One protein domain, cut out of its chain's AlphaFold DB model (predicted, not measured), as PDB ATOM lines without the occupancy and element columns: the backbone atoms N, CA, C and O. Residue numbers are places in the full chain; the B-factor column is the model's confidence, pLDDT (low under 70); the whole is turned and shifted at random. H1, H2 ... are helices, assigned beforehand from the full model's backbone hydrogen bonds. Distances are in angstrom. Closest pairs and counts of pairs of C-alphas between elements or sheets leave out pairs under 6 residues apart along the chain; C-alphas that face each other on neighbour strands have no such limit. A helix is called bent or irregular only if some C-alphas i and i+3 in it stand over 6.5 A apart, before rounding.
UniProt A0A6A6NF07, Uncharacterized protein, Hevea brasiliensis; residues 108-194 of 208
ATOM      1  N   THR A 108     146.341 142.802 204.873       79.06
ATOM      2  CA  THR A 108     146.528 142.413 203.455       79.06
ATOM      3  C   THR A 108     145.237 142.326 202.630       79.06
ATOM      4  O   THR A 108     145.224 142.645 201.442       79.06
ATOM      5  N   GLY A 109     144.116 141.940 203.251       84.06
ATOM      6  CA  GLY A 109     142.797 141.934 202.604       84.06
ATOM      7  C   GLY A 109     142.168 143.325 202.438       84.06
ATOM      8  O   GLY A 109     141.374 143.526 201.521       84.06
ATOM      9  N   LEU A 110     142.515 144.283 203.304       87.38
ATOM     10  CA  LEU A 110     142.095 145.687 203.220       87.38
ATOM     11  C   LEU A 110     143.003 146.480 202.267       87.38
ATOM     12  O   LEU A 110     142.507 147.262 201.464       87.38
ATOM     13  N   GLU A 111     144.311 146.217 202.289       88.81
ATOM     14  CA  GLU A 111     145.298 146.733 201.333       88.81
ATOM     15  C   GLU A 111     144.914 146.366 199.892       88.81
ATOM     16  O   GLU A 111     144.838 147.239 199.022       88.81
ATOM     17  N   LEU A 112     144.576 145.093 199.643       91.06
ATOM     18  CA  LEU A 112     144.107 144.660 198.328       91.06
ATOM     19  C   LEU A 112     142.740 145.265 197.971       91.06
ATOM     20  O   LEU A 112     142.552 145.685 196.830       91.06
ATOM     21  N   LEU A 113     141.797 145.367 198.919       92.50
ATOM     22  CA  LEU A 113     140.511 146.038 198.684       92.50
ATOM     23  C   LEU A 113     140.720 147.490 198.228       92.50
ATOM     24  O   LEU A 113     140.159 147.898 197.213       92.50
ATOM     25  N   ASN A 114     141.554 148.251 198.938       91.19
ATOM     26  CA  ASN A 114     141.872 149.638 198.605       91.19
ATOM     27  C   ASN A 114     142.565 149.746 197.238       91.19
ATOM     28  O   ASN A 114     142.171 150.578 196.424       91.19
ATOM     29  N   SER A 115     143.497 148.837 196.940       91.94
ATOM     30  CA  SER A 115     144.181 148.765 195.638       91.94
ATOM     31  C   SER A 115     143.214 148.490 194.477       91.94
ATOM     32  O   SER A 115     143.287 149.144 193.441       91.94
ATOM     33  N   ILE A 116     142.257 147.568 194.650       92.06
ATOM     34  CA  ILE A 116     141.203 147.291 193.657       92.06
ATOM     35  C   ILE A 116     140.275 148.505 193.488       92.06
ATOM     36  O   ILE A 116     139.820 148.798 192.380       92.06
ATOM     37  N   MET A 117     139.957 149.219 194.572       90.81
ATOM     38  CA  MET A 117     139.046 150.365 194.525       90.81
ATOM     39  C   MET A 117     139.665 151.587 193.837       90.81
ATOM     40  O   MET A 117     138.985 152.167 192.994       90.81
ATOM     41  N   GLY A 118     140.929 151.921 194.117       88.81
ATOM     42  CA  GLY A 118     141.606 153.126 193.608       88.81
ATOM     43  C   GLY A 118     142.160 153.061 192.176       88.81
ATOM     44  O   GLY A 118     142.779 154.019 191.733       88.81
ATOM     45  N   VAL A 119     141.983 151.953 191.447       90.56
ATOM     46  CA  VAL A 119     142.544 151.765 190.090       90.56
ATOM     47  C   VAL A 119     141.438 151.453 189.065       90.56
ATOM     48  O   VAL A 119     140.499 150.726 189.406       90.56
ATOM     49  N   PRO A 120     141.487 151.976 187.820       87.62
ATOM     50  CA  PRO A 120     140.500 151.671 186.777       87.62
ATOM     51  C   PRO A 120     140.384 150.169 186.482       87.62
ATOM     52  O   PRO A 120     141.335 149.400 186.636       87.62
ATOM     53  N   SER A 121     139.205 149.741 186.022       82.38
ATOM     54  CA  SER A 121     138.857 148.324 185.823       82.38
ATOM     55  C   SER A 121     139.825 147.554 184.922       82.38
ATOM     56  O   SER A 121     140.042 146.365 185.141       82.38
ATOM     57  N   VAL A 122     140.439 148.223 183.945       85.12
ATOM     58  CA  VAL A 122     141.393 147.616 183.004       85.12
ATOM     59  C   VAL A 122     142.625 147.044 183.719       85.12
ATOM     60  O   VAL A 122     143.042 145.941 183.395       85.12
ATOM     61  N   ALA A 123     143.166 147.732 184.731       88.12
ATOM     62  CA  ALA A 123     144.422 147.349 185.392       88.12
ATOM     63  C   ALA A 123     144.240 146.453 186.641       88.12
ATOM     64  O   ALA A 123     145.216 146.066 187.288       88.12
ATOM     65  N   ILE A 124     143.001 146.073 186.983       89.75
ATOM     66  CA  ILE A 124     142.713 145.186 188.127       89.75
ATOM     67  C   ILE A 124     143.315 143.789 187.928       89.75
ATOM     68  O   ILE A 124     143.761 143.176 188.900       89.75
ATOM     69  N   SER A 125     143.391 143.296 186.686       89.31
ATOM     70  CA  SER A 125     144.075 142.036 186.359       89.31
ATOM     71  C   SER A 125     145.526 142.023 186.828       89.31
ATOM     72  O   SER A 125     146.009 141.000 187.309       89.31
ATOM     73  N   ASP A 126     146.204 143.163 186.724       90.50
ATOM     74  CA  ASP A 126     147.650 143.258 186.883       90.50
ATOM     75  C   ASP A 126     148.025 143.412 188.358       90.50
ATOM     76  O   ASP A 126     149.001 142.813 188.811       90.50
ATOM     77  N   ILE A 127     147.192 144.119 189.134       92.12
ATOM     78  CA  ILE A 127     147.248 144.117 190.606       92.12
ATOM     79  C   ILE A 127     147.077 142.689 191.124       92.12
ATOM     80  O   ILE A 127     147.898 142.203 191.898       92.12
ATOM     81  N   LEU A 128     146.027 141.994 190.677       91.31
ATOM     82  CA  LEU A 128     145.719 140.641 191.137       91.31
ATOM     83  C   LEU A 128     146.776 139.618 190.691       91.31
ATOM     84  O   LEU A 128     147.074 138.673 191.424       91.31
ATOM     85  N   LYS A 129     147.395 139.817 189.523       90.38
ATOM     86  CA  LYS A 129     148.534 139.021 189.056       90.38
ATOM     87  C   LYS A 129     149.769 139.231 189.939       90.38
ATOM     88  O   LYS A 129     150.297 138.242 190.434       90.38
ATOM     89  N   LYS A 130     150.165 140.479 190.216       91.25
ATOM     90  CA  LYS A 130     151.276 140.790 191.141       91.25
ATOM     91  C   LYS A 130     151.039 140.214 192.536       91.25
ATOM     92  O   LYS A 130     151.903 139.538 193.078       91.25
ATOM     93  N   TRP A 131     149.833 140.388 193.072       89.69
ATOM     94  CA  TRP A 131     149.465 139.880 194.394       89.69
ATOM     95  C   TRP A 131     149.522 138.341 194.479       89.69
ATOM     96  O   TRP A 131     149.831 137.791 195.537       89.69
ATOM     97  N   ALA A 132     149.265 137.634 193.369       87.19
ATOM     98  CA  ALA A 132     149.488 136.189 193.262       87.19
ATOM     99  C   ALA A 132     150.981 135.821 193.153       87.19
ATOM    100  O   ALA A 132     151.408 134.839 193.756       87.19
ATOM    101  N   GLU A 133     151.772 136.600 192.409       88.62
ATOM    102  CA  GLU A 133     153.226 136.418 192.245       88.62
ATOM    103  C   GLU A 133     154.001 136.657 193.553       88.62
ATOM    104  O   GLU A 133     154.974 135.960 193.826       88.62
ATOM    105  N   GLU A 134     153.518 137.562 194.406       86.62
ATOM    106  CA  GLU A 134     153.997 137.787 195.779       86.62
ATOM    107  C   GLU A 134     153.725 136.598 196.728       86.62
ATOM    108  O   GLU A 134     154.223 136.571 197.853       86.62
ATOM    109  N   GLY A 135     152.944 135.595 196.307       81.31
ATOM    110  CA  GLY A 135     152.642 134.403 197.108       81.31
ATOM    111  C   GLY A 135     151.684 134.649 198.281       81.31
ATOM    112  O   GLY A 135     151.528 133.776 199.144       81.31
ATOM    113  N   ASN A 136     151.028 135.813 198.315       83.88
ATOM    114  CA  ASN A 136     150.050 136.163 199.338       83.88
ATOM    115  C   ASN A 136     148.865 135.173 199.335       83.88
ATOM    116  O   ASN A 136     148.422 134.684 198.291       83.88
ATOM    117  N   LYS A 137     148.332 134.877 200.528       81.75
ATOM    118  CA  LYS A 137     147.245 133.901 200.727       81.75
ATOM    119  C   LYS A 137     146.001 134.575 201.280       81.75
ATOM    120  O   LYS A 137     146.030 135.146 202.371       81.75
ATOM    121  N   LEU A 138     144.903 134.495 200.533       85.25
ATOM    122  CA  LEU A 138     143.654 135.178 200.864       85.25
ATOM    123  C   LEU A 138     142.726 134.220 201.611       85.25
ATOM    124  O   LEU A 138     142.341 133.177 201.093       85.25
ATOM    125  N   SER A 139     142.352 134.564 202.844       85.94
ATOM    126  CA  SER A 139     141.362 133.774 203.581       85.94
ATOM    127  C   SER A 139     139.974 133.911 202.945       85.94
ATOM    128  O   SER A 139     139.614 134.983 202.456       85.94
ATOM    129  N   GLN A 140     139.144 132.867 203.033       82.94
ATOM    130  CA  GLN A 140     137.751 132.898 202.558       82.94
ATOM    131  C   GLN A 140     136.940 134.057 203.179       82.94
ATOM    132  O   GLN A 140     136.068 134.641 202.533       82.94
ATOM    133  N   ASN A 141     137.267 134.450 204.418       84.81
ATOM    134  CA  ASN A 141     136.683 135.619 205.076       84.81
ATOM    135  C   ASN A 141     137.133 136.942 204.426       84.81
ATOM    136  O   ASN A 141     136.308 137.825 204.217       84.81
ATOM    137  N   GLY A 142     138.413 137.065 204.057       87.81
ATOM    138  CA  GLY A 142     138.931 138.205 203.291       87.81
ATOM    139  C   GLY A 142     138.319 138.298 201.889       87.81
ATOM    140  O   GLY A 142     137.892 139.376 201.486       87.81
ATOM    141  N   ILE A 143     138.170 137.167 201.192       88.31
ATOM    142  CA  ILE A 143     137.467 137.076 199.899       88.31
ATOM    143  C   ILE A 143     136.027 137.581 200.039       88.31
ATOM    144  O   ILE A 143     135.597 138.466 199.296       88.31
ATOM    145  N   SER A 144     135.303 137.066 201.038       86.94
ATOM    146  CA  SER A 144     133.925 137.467 201.337       86.94
ATOM    147  C   SER A 144     133.823 138.965 201.638       86.94
ATOM    148  O   SER A 144     132.937 139.641 201.119       86.94
ATOM    149  N   MET A 145     134.754 139.501 202.434       89.94
ATOM    150  CA  MET A 145     134.835 140.924 202.767       89.94
ATOM    151  C   MET A 145     135.055 141.790 201.519       89.94
ATOM    152  O   MET A 145     134.323 142.759 201.329       89.94
ATOM    153  N   ILE A 146     136.010 141.434 200.650       92.38
ATOM    154  CA  ILE A 146     136.303 142.177 199.414       92.38
ATOM    155  C   ILE A 146     135.068 142.203 198.504       92.38
ATOM    156  O   ILE A 146     134.628 143.277 198.090       92.38
ATOM    157  N   ILE A 147     134.448 141.043 198.254       90.75
ATOM    158  CA  ILE A 147     133.254 140.936 197.403       90.75
ATOM    159  C   ILE A 147     132.086 141.743 197.989       90.75
ATOM    160  O   ILE A 147     131.430 142.487 197.259       90.75
ATOM    161  N   VAL A 148     131.828 141.657 199.299       90.12
ATOM    162  CA  VAL A 148     130.755 142.423 199.958       90.12
ATOM    163  C   VAL A 148     131.015 143.931 199.897       90.12
ATOM    164  O   VAL A 148     130.089 144.684 199.595       90.12
ATOM    165  N   SER A 149     132.247 144.389 200.128       92.00
ATOM    166  CA  SER A 149     132.603 145.813 200.066       92.00
ATOM    167  C   SER A 149     132.460 146.391 198.656       92.00
ATOM    168  O   SER A 149     131.836 147.440 198.487       92.00
ATOM    169  N   LEU A 150     132.937 145.680 197.629       92.06
ATOM    170  CA  LEU A 150     132.764 146.089 196.230       92.06
ATOM    171  C   LEU A 150     131.280 146.088 195.816       92.06
ATOM    172  O   LEU A 150     130.834 147.014 195.138       92.06
ATOM    173  N   LYS A 151     130.480 145.111 196.275       89.75
ATOM    174  CA  LYS A 151     129.021 145.077 196.042       89.75
ATOM    175  C   LYS A 151     128.290 146.237 196.724       89.75
ATOM    176  O   LYS A 151     127.436 146.846 196.086       89.75
ATOM    177  N   LYS A 152     128.639 146.584 197.972       89.00
ATOM    178  CA  LYS A 152     128.093 147.765 198.677       89.00
ATOM    179  C   LYS A 152     128.347 149.052 197.885       89.00
ATOM    180  O   LYS A 152     127.420 149.829 197.684       89.00
ATOM    181  N   ARG A 153     129.568 149.224 197.366       89.25
ATOM    182  CA  ARG A 153     129.983 150.363 196.522       89.25
ATOM    183  C   ARG A 153     129.520 150.260 195.056       89.25
ATOM    184  O   ARG A 153     129.965 151.033 194.221       89.25
ATOM    185  N   ARG A 154     128.646 149.298 194.717       89.12
ATOM    186  CA  ARG A 154     128.132 149.017 193.355       89.12
ATOM    187  C   ARG A 154     129.208 148.758 192.282       89.12
ATOM    188  O   ARG A 154     128.892 148.727 191.094       89.12
ATOM    189  N   MET A 155     130.449 148.477 192.679       90.75
ATOM    190  CA  MET A 155     131.597 148.189 191.805       90.75
ATOM    191  C   MET A 155     131.543 146.748 191.257       90.75
ATOM    192  O   MET A 155     132.496 145.974 191.373       90.75
ATOM    193  N   TYR A 156     130.403 146.355 190.678       91.00
ATOM    194  CA  TYR A 156     130.109 144.963 190.317       91.00
ATOM    195  C   TYR A 156     131.069 144.389 189.268       91.00
ATOM    196  O   TYR A 156     131.397 143.209 189.346       91.00
ATOM    197  N   TRP A 157     131.572 145.211 188.341       90.94
ATOM    198  CA  TRP A 157     132.579 144.782 187.362       90.94
ATOM    199  C   TRP A 157     133.922 144.437 188.025       90.94
ATOM    200  O   TRP A 157     134.467 143.361 187.788       90.94
ATOM    201  N   LYS A 158     134.396 145.284 188.951       93.00
ATOM    202  CA  LYS A 158     135.614 145.027 189.742       93.00
ATOM    203  C   LYS A 158     135.486 143.734 190.560       93.00
ATOM    204  O   LYS A 158     136.401 142.914 190.590       93.00
ATOM    205  N   ALA A 159     134.323 143.525 191.182       92.44
ATOM    206  CA  ALA A 159     134.017 142.304 191.927       92.44
ATOM    207  C   ALA A 159     133.947 141.053 191.029       92.44
ATOM    208  O   ALA A 159     134.363 139.975 191.452       92.44
ATOM    209  N   LEU A 160     133.452 141.187 189.792       92.75
ATOM    210  CA  LEU A 160     133.414 140.097 188.816       92.75
ATOM    211  C   LEU A 160     134.833 139.678 188.407       92.75
ATOM    212  O   LEU A 160     135.167 138.502 188.549       92.75
ATOM    213  N   GLN A 161     135.689 140.633 188.026       92.56
ATOM    214  CA  GLN A 161     137.101 140.385 187.694       92.56
ATOM    215  C   GLN A 161     137.857 139.705 188.849       92.56
ATOM    216  O   GLN A 161     138.598 138.747 188.628       92.56
ATOM    217  N   PHE A 162     137.615 140.138 190.093       92.38
ATOM    218  CA  PHE A 162     138.159 139.487 191.288       92.38
ATOM    219  C   PHE A 162     137.679 138.030 191.434       92.38
ATOM    220  O   PHE A 162     138.488 137.137 191.682       92.38
ATOM    221  N   SER A 163     136.386 137.760 191.208       90.62
ATOM    222  CA  SER A 163     135.833 136.396 191.275       90.62
ATOM    223  C   SER A 163     136.367 135.458 190.181       90.62
ATOM    224  O   SER A 163     136.565 134.272 190.433       90.62
ATOM    225  N   GLU A 164     136.656 135.975 188.984       90.75
ATOM    226  CA  GLU A 164     137.314 135.201 187.925       90.75
ATOM    227  C   GLU A 164     138.772 134.877 188.256       90.75
ATOM    228  O   GLU A 164     139.244 133.776 187.977       90.75
ATOM    229  N   TRP A 165     139.508 135.833 188.829       91.38
ATOM    230  CA  TRP A 165     140.895 135.619 189.237       91.38
ATOM    231  C   TRP A 165     141.004 134.557 190.340       91.38
ATOM    232  O   TRP A 165     141.904 133.719 190.278       91.38
ATOM    233  N   LEU A 166     140.064 134.517 191.290       89.62
ATOM    234  CA  LEU A 166     140.002 133.467 192.317       89.62
ATOM    235  C   LEU A 166     139.817 132.066 191.716       89.62
ATOM    236  O   LEU A 166     140.517 131.136 192.110       89.62
ATOM    237  N   GLU A 167     138.931 131.915 190.726       86.88
ATOM    238  CA  GLU A 167     138.722 130.639 190.025       86.88
ATOM    239  C   GLU A 167     139.965 130.216 189.220       86.88
ATOM    240  O   GLU A 167     140.373 129.056 189.266       86.88
ATOM    241  N   LYS A 168     140.613 131.170 188.532       88.44
ATOM    242  CA  LYS A 168     141.834 130.939 187.738       88.44
ATOM    243  C   LYS A 168     143.043 130.570 188.610       88.44
ATOM    244  O   LYS A 168     143.841 129.728 188.210       88.44
ATOM    245  N   THR A 169     143.179 131.179 189.791       84.12
ATOM    246  CA  THR A 169     144.308 130.945 190.718       84.12
ATOM    247  C   THR A 169     144.082 129.811 191.715       84.12
ATOM    248  O   THR A 169     145.051 129.344 192.308       84.12
ATOM    249  N   LYS A 170     142.834 129.356 191.908       80.50
ATOM    250  CA  LYS A 170     142.451 128.323 192.890       80.50
ATOM    251  C   LYS A 170     142.916 128.630 194.325       80.50
ATOM    252  O   LYS A 170     143.226 127.720 195.087       80.50
ATOM    253  N   GLN A 171     142.950 129.913 194.699       69.62
ATOM    254  CA  GLN A 171     143.347 130.376 196.042       69.62
ATOM    255  C   GLN A 171     142.466 129.793 197.168       69.62
ATOM    256  O   GLN A 171     142.934 129.615 198.291       69.62
ATOM    257  N   THR A 172     141.205 129.472 196.866       70.44
ATOM    258  CA  THR A 172     140.260 128.780 197.757       70.44
ATOM    259  C   THR A 172     139.296 127.922 196.945       70.44
ATOM    260  O   THR A 172     138.906 128.326 195.848       70.44
ATOM    261  N   ASP A 173     138.819 126.819 197.522       78.12
ATOM    262  CA  ASP A 173     137.678 126.075 196.984       78.12
ATOM    263  C   ASP A 173     136.425 126.970 196.973       78.12
ATOM    264  O   ASP A 173     135.948 127.415 198.020       78.12
ATOM    265  N   LEU A 174     135.911 127.272 195.777       75.25
ATOM    266  CA  LEU A 174     134.712 128.090 195.605       75.25
ATOM    267  C   LEU A 174     133.472 127.282 195.997       75.25
ATOM    268  O   LEU A 174     133.215 126.210 195.451       75.25
ATOM    269  N   THR A 175     132.685 127.807 196.932       83.69
ATOM    270  CA  THR A 175     131.453 127.156 197.388       83.69
ATOM    271  C   THR A 175     130.270 127.521 196.491       83.69
ATOM    272  O   THR A 175     130.294 128.526 195.778       83.69
ATOM    273  N   GLU A 176     129.173 126.765 196.571       85.56
ATOM    274  CA  GLU A 176     127.910 127.079 195.875       85.56
ATOM    275  C   GLU A 176     127.434 128.522 196.130       85.56
ATOM    276  O   GLU A 176     126.903 129.185 195.237       85.56
ATOM    277  N   ARG A 177     127.691 129.047 197.339       83.44
ATOM    278  CA  ARG A 177     127.411 130.437 197.722       83.44
ATOM    279  C   ARG A 177     128.210 131.437 196.887       83.44
ATOM    280  O   ARG A 177     127.672 132.484 196.527       83.44
ATOM    281  N   ASP A 178     129.465 131.130 196.584       84.00
ATOM    282  CA  ASP A 178     130.360 131.998 195.816       84.00
ATOM    283  C   ASP A 178     129.961 132.001 194.332       84.00
ATOM    284  O   ASP A 178     129.874 133.067 193.716       84.00
ATOM    285  N   TYR A 179     129.571 130.841 193.791       87.12
ATOM    286  CA  TYR A 179     128.963 130.733 192.460       87.12
ATOM    287  C   TYR A 179     127.638 131.509 192.357       87.12
ATOM    288  O   TYR A 179     127.456 132.287 191.418       87.12
ATOM    289  N   ALA A 180     126.744 131.391 193.345       90.19
ATOM    290  CA  ALA A 180     125.508 132.176 193.401       90.19
ATOM    291  C   ALA A 180     125.787 133.690 193.512       90.19
ATOM    292  O   ALA A 180     125.144 134.499 192.837       90.19
ATOM    293  N   CYS A 181     126.800 134.089 194.294       85.62
ATOM    294  CA  CYS A 181     127.252 135.479 194.354       85.62
ATOM    295  C   CYS A 181     127.774 135.981 193.003       85.62
ATOM    296  O   CYS A 181     127.514 137.137 192.664       85.62
ATOM    297  N   ARG A 182     128.467 135.138 192.227       89.56
ATOM    298  CA  ARG A 182     128.964 135.482 190.888       89.56
ATOM    299  C   ARG A 182     127.836 135.669 189.871       89.56
ATOM    300  O   ARG A 182     127.902 136.605 189.082       89.56
ATOM    301  N   ILE A 183     126.775 134.862 189.924       91.38
ATOM    302  CA  ILE A 183     125.590 135.048 189.064       91.38
ATOM    303  C   ILE A 183     124.915 136.401 189.358       91.38
ATOM    304  O   ILE A 183     124.620 137.159 188.432       91.38
ATOM    305  N   ASP A 184     124.755 136.760 190.636       89.31
ATOM    306  CA  ASP A 184     124.242 138.075 191.050       89.31
ATOM    307  C   ASP A 184     125.168 139.237 190.620       89.31
ATOM    308  O   ASP A 184     124.679 140.290 190.207       89.31
ATOM    309  N   LEU A 185     126.496 139.048 190.634       91.44
ATOM    310  CA  LEU A 185     127.454 140.028 190.100       91.44
ATOM    311  C   LEU A 185     127.299 140.238 188.588       91.44
ATOM    312  O   LEU A 185     127.213 141.385 188.154       91.44
ATOM    313  N   ILE A 186     127.223 139.158 187.800       90.75
ATOM    314  CA  ILE A 186     127.035 139.218 186.340       90.75
ATOM    315  C   ILE A 186     125.724 139.941 186.008       90.75
ATOM    316  O   ILE A 186     125.719 140.893 185.225       90.75
ATOM    317  N   TYR A 187     124.623 139.545 186.658       90.81
ATOM    318  CA  TYR A 187     123.317 140.171 186.464       90.81
ATOM    319  C   TYR A 187     123.340 141.668 186.804       90.81
ATOM    320  O   TYR A 187     122.811 142.482 186.047       90.81
ATOM    321  N   ARG A 188     123.968 142.072 187.917       87.62
ATOM    322  CA  ARG A 188     124.046 143.493 188.292       87.62
ATOM    323  C   ARG A 188     124.942 144.288 187.349       87.62
ATOM    324  O   ARG A 188     124.533 145.364 186.922       87.62
ATOM    325  N   ALA A 189     126.106 143.758 186.974       86.81
ATOM    326  CA  ALA A 189     127.031 144.414 186.052       86.81
ATOM    327  C   ALA A 189     126.372 144.716 184.692       86.81
ATOM    328  O   ALA A 189     126.426 145.852 184.227       86.81
ATOM    329  N   GLN A 190     125.660 143.747 184.105       85.25
ATOM    330  CA  GLN A 190     124.951 143.920 182.827       85.25
ATOM    331  C   GLN A 190     123.760 144.893 182.888       85.25
ATOM    332  O   GLN A 190     123.318 145.392 181.851       85.25
ATOM    333  N   ASN A 191     123.194 145.138 184.074       77.50
ATOM    334  CA  ASN A 191     121.973 145.933 184.240       77.50
ATOM    335  C   ASN A 191     122.203 147.304 184.910       77.50
ATOM    336  O   ASN A 191     121.264 148.100 184.966       77.50
ATOM    337  N   LEU A 192     123.441 147.630 185.323       69.88
ATOM    338  CA  LEU A 192     123.841 148.955 185.831       69.88
ATOM    339  C   LEU A 192     123.381 150.096 184.907       69.88
ATOM    340  O   LEU A 192     122.649 150.987 185.339       69.88
ATOM    341  N   GLY A 193     123.768 150.048 183.625       62.28
ATOM    342  CA  GLY A 193     123.409 151.083 182.648       62.28
ATOM    343  C   GLY A 193     121.902 151.157 182.378       62.28
ATOM    344  O   GLY A 193     121.329 152.244 182.326       62.28
ATOM    345  N   LYS A 194     121.235 149.999 182.295       57.81
ATOM    346  CA  LYS A 194     119.792 149.903 182.009       57.81
ATOM    347  C   LYS A 194     118.950 150.527 183.125       57.81
ATOM    348  O   LYS A 194     118.008 151.261 182.845       57.81
TER     349      LYS A 194
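This is residues 108 to 194 of the 208 residues of an uncharacterized protein of Hevea brasiliensis (UniProt A0A6A6NF07). Look for three helices in a row, H5, H4 and H2, with H4 in the middle, and for a second layer of two helices, H1 and H3, covering one face of that row. Together the five make an up-and-down bundle, a set of helices side by side in which each runs against the one before it in the chain. The printed part has 87 residues with five named helices, in the order H1, H2, H3, H4, H5, and no named strand; its class is all helix. It is compact, with a radius of gyration of the C-alphas of 12.2 A, and its C-alphas span 39 by 29 by 19 A along their three main axes.

Begin with the longest helix, H5, residues 176 to 194: find C-alpha 176 at (127.910, 127.079, 195.875) and follow the helix over 27.9 A to C-alpha 194 at (119.792, 149.903, 182.009). It is irregular, for C-alphas 190 and 193 are 7.3 A apart, against about 5 A in a regular helix. Before it in the chain you meet H4, residues 156 to 169, which begins at C-alpha 156 at (130.109, 144.963, 190.317) and is 20.0 A long. H3 holds residues 140 to 152 and measures 18.1 A from first to last C-alpha. H2, residues 121 to 133, measures 19.7 A; it is irregular too, with C-alphas 122 and 125 at 7.0 A. H1, residues 108 to 117, starts at C-alpha 108 at (146.528, 142.413, 203.455) and is 14.1 A long.

Start from H5 and step to the hub, H4, which touches three other helices: H2, H3 and H5. H5 touches H4 with residues 182 to 189 alone, and their closest C-alphas are those of Tyr 156 and Ala 189, 5.3 A apart. These two form a helical hairpin, running opposite ways at a steep tilt of 35.2 degrees, only just past shallow. H2 touches H4 too, closest at the C-alphas of Ser 121 and Lys 158, 6.1 A apart; the two run the same way at a shallow tilt of 30 degrees. H3 and H4 are another helical hairpin, at a shallow tilt of 21 degrees, opposite ways. Residues 146 to 151 of H3 alone touch residues 156 to 162 of H4, and the closest C-alphas are those of Ile 147 and Ala 159, 5.7 A apart. Now look at H1: it touches H3, with the C-alphas of Gly 109 and Gly 142 closest at 5.4 A, and the two run the same way at a shallow tilt of 27 degrees. H1 and H2, also a helical hairpin, only just touch, with 3 pairs of C-alphas within 8 A; the closest are those of Ile 116 and Ile 124, 6.1 A apart. H3 and H5 are close but not clearly touching, their closest C-alphas, of Lys 151 and Leu 185, being 8.0 A apart. H5 is apart from H1 and from H2, and H2 is apart from H3. In H1, H3 and H4 every O i to N i+4 pair is within hydrogen-bond range; in H2 it is 7 of 9 and in H5 13 of 15.

The two C-alphas farthest apart are those of Gly 135 and Lys 194, at 39.3 A. The printed part has no cut. The links from H1 to H2 and from H3 to H4 are tight, while those from H2 to H3 and from H4 to H5 are short, with 6 residues each. The mean pLDDT of the printed part is 86.8, and you will find values under 70 at residue 171 and at residues 192 to 194, which belong to H5.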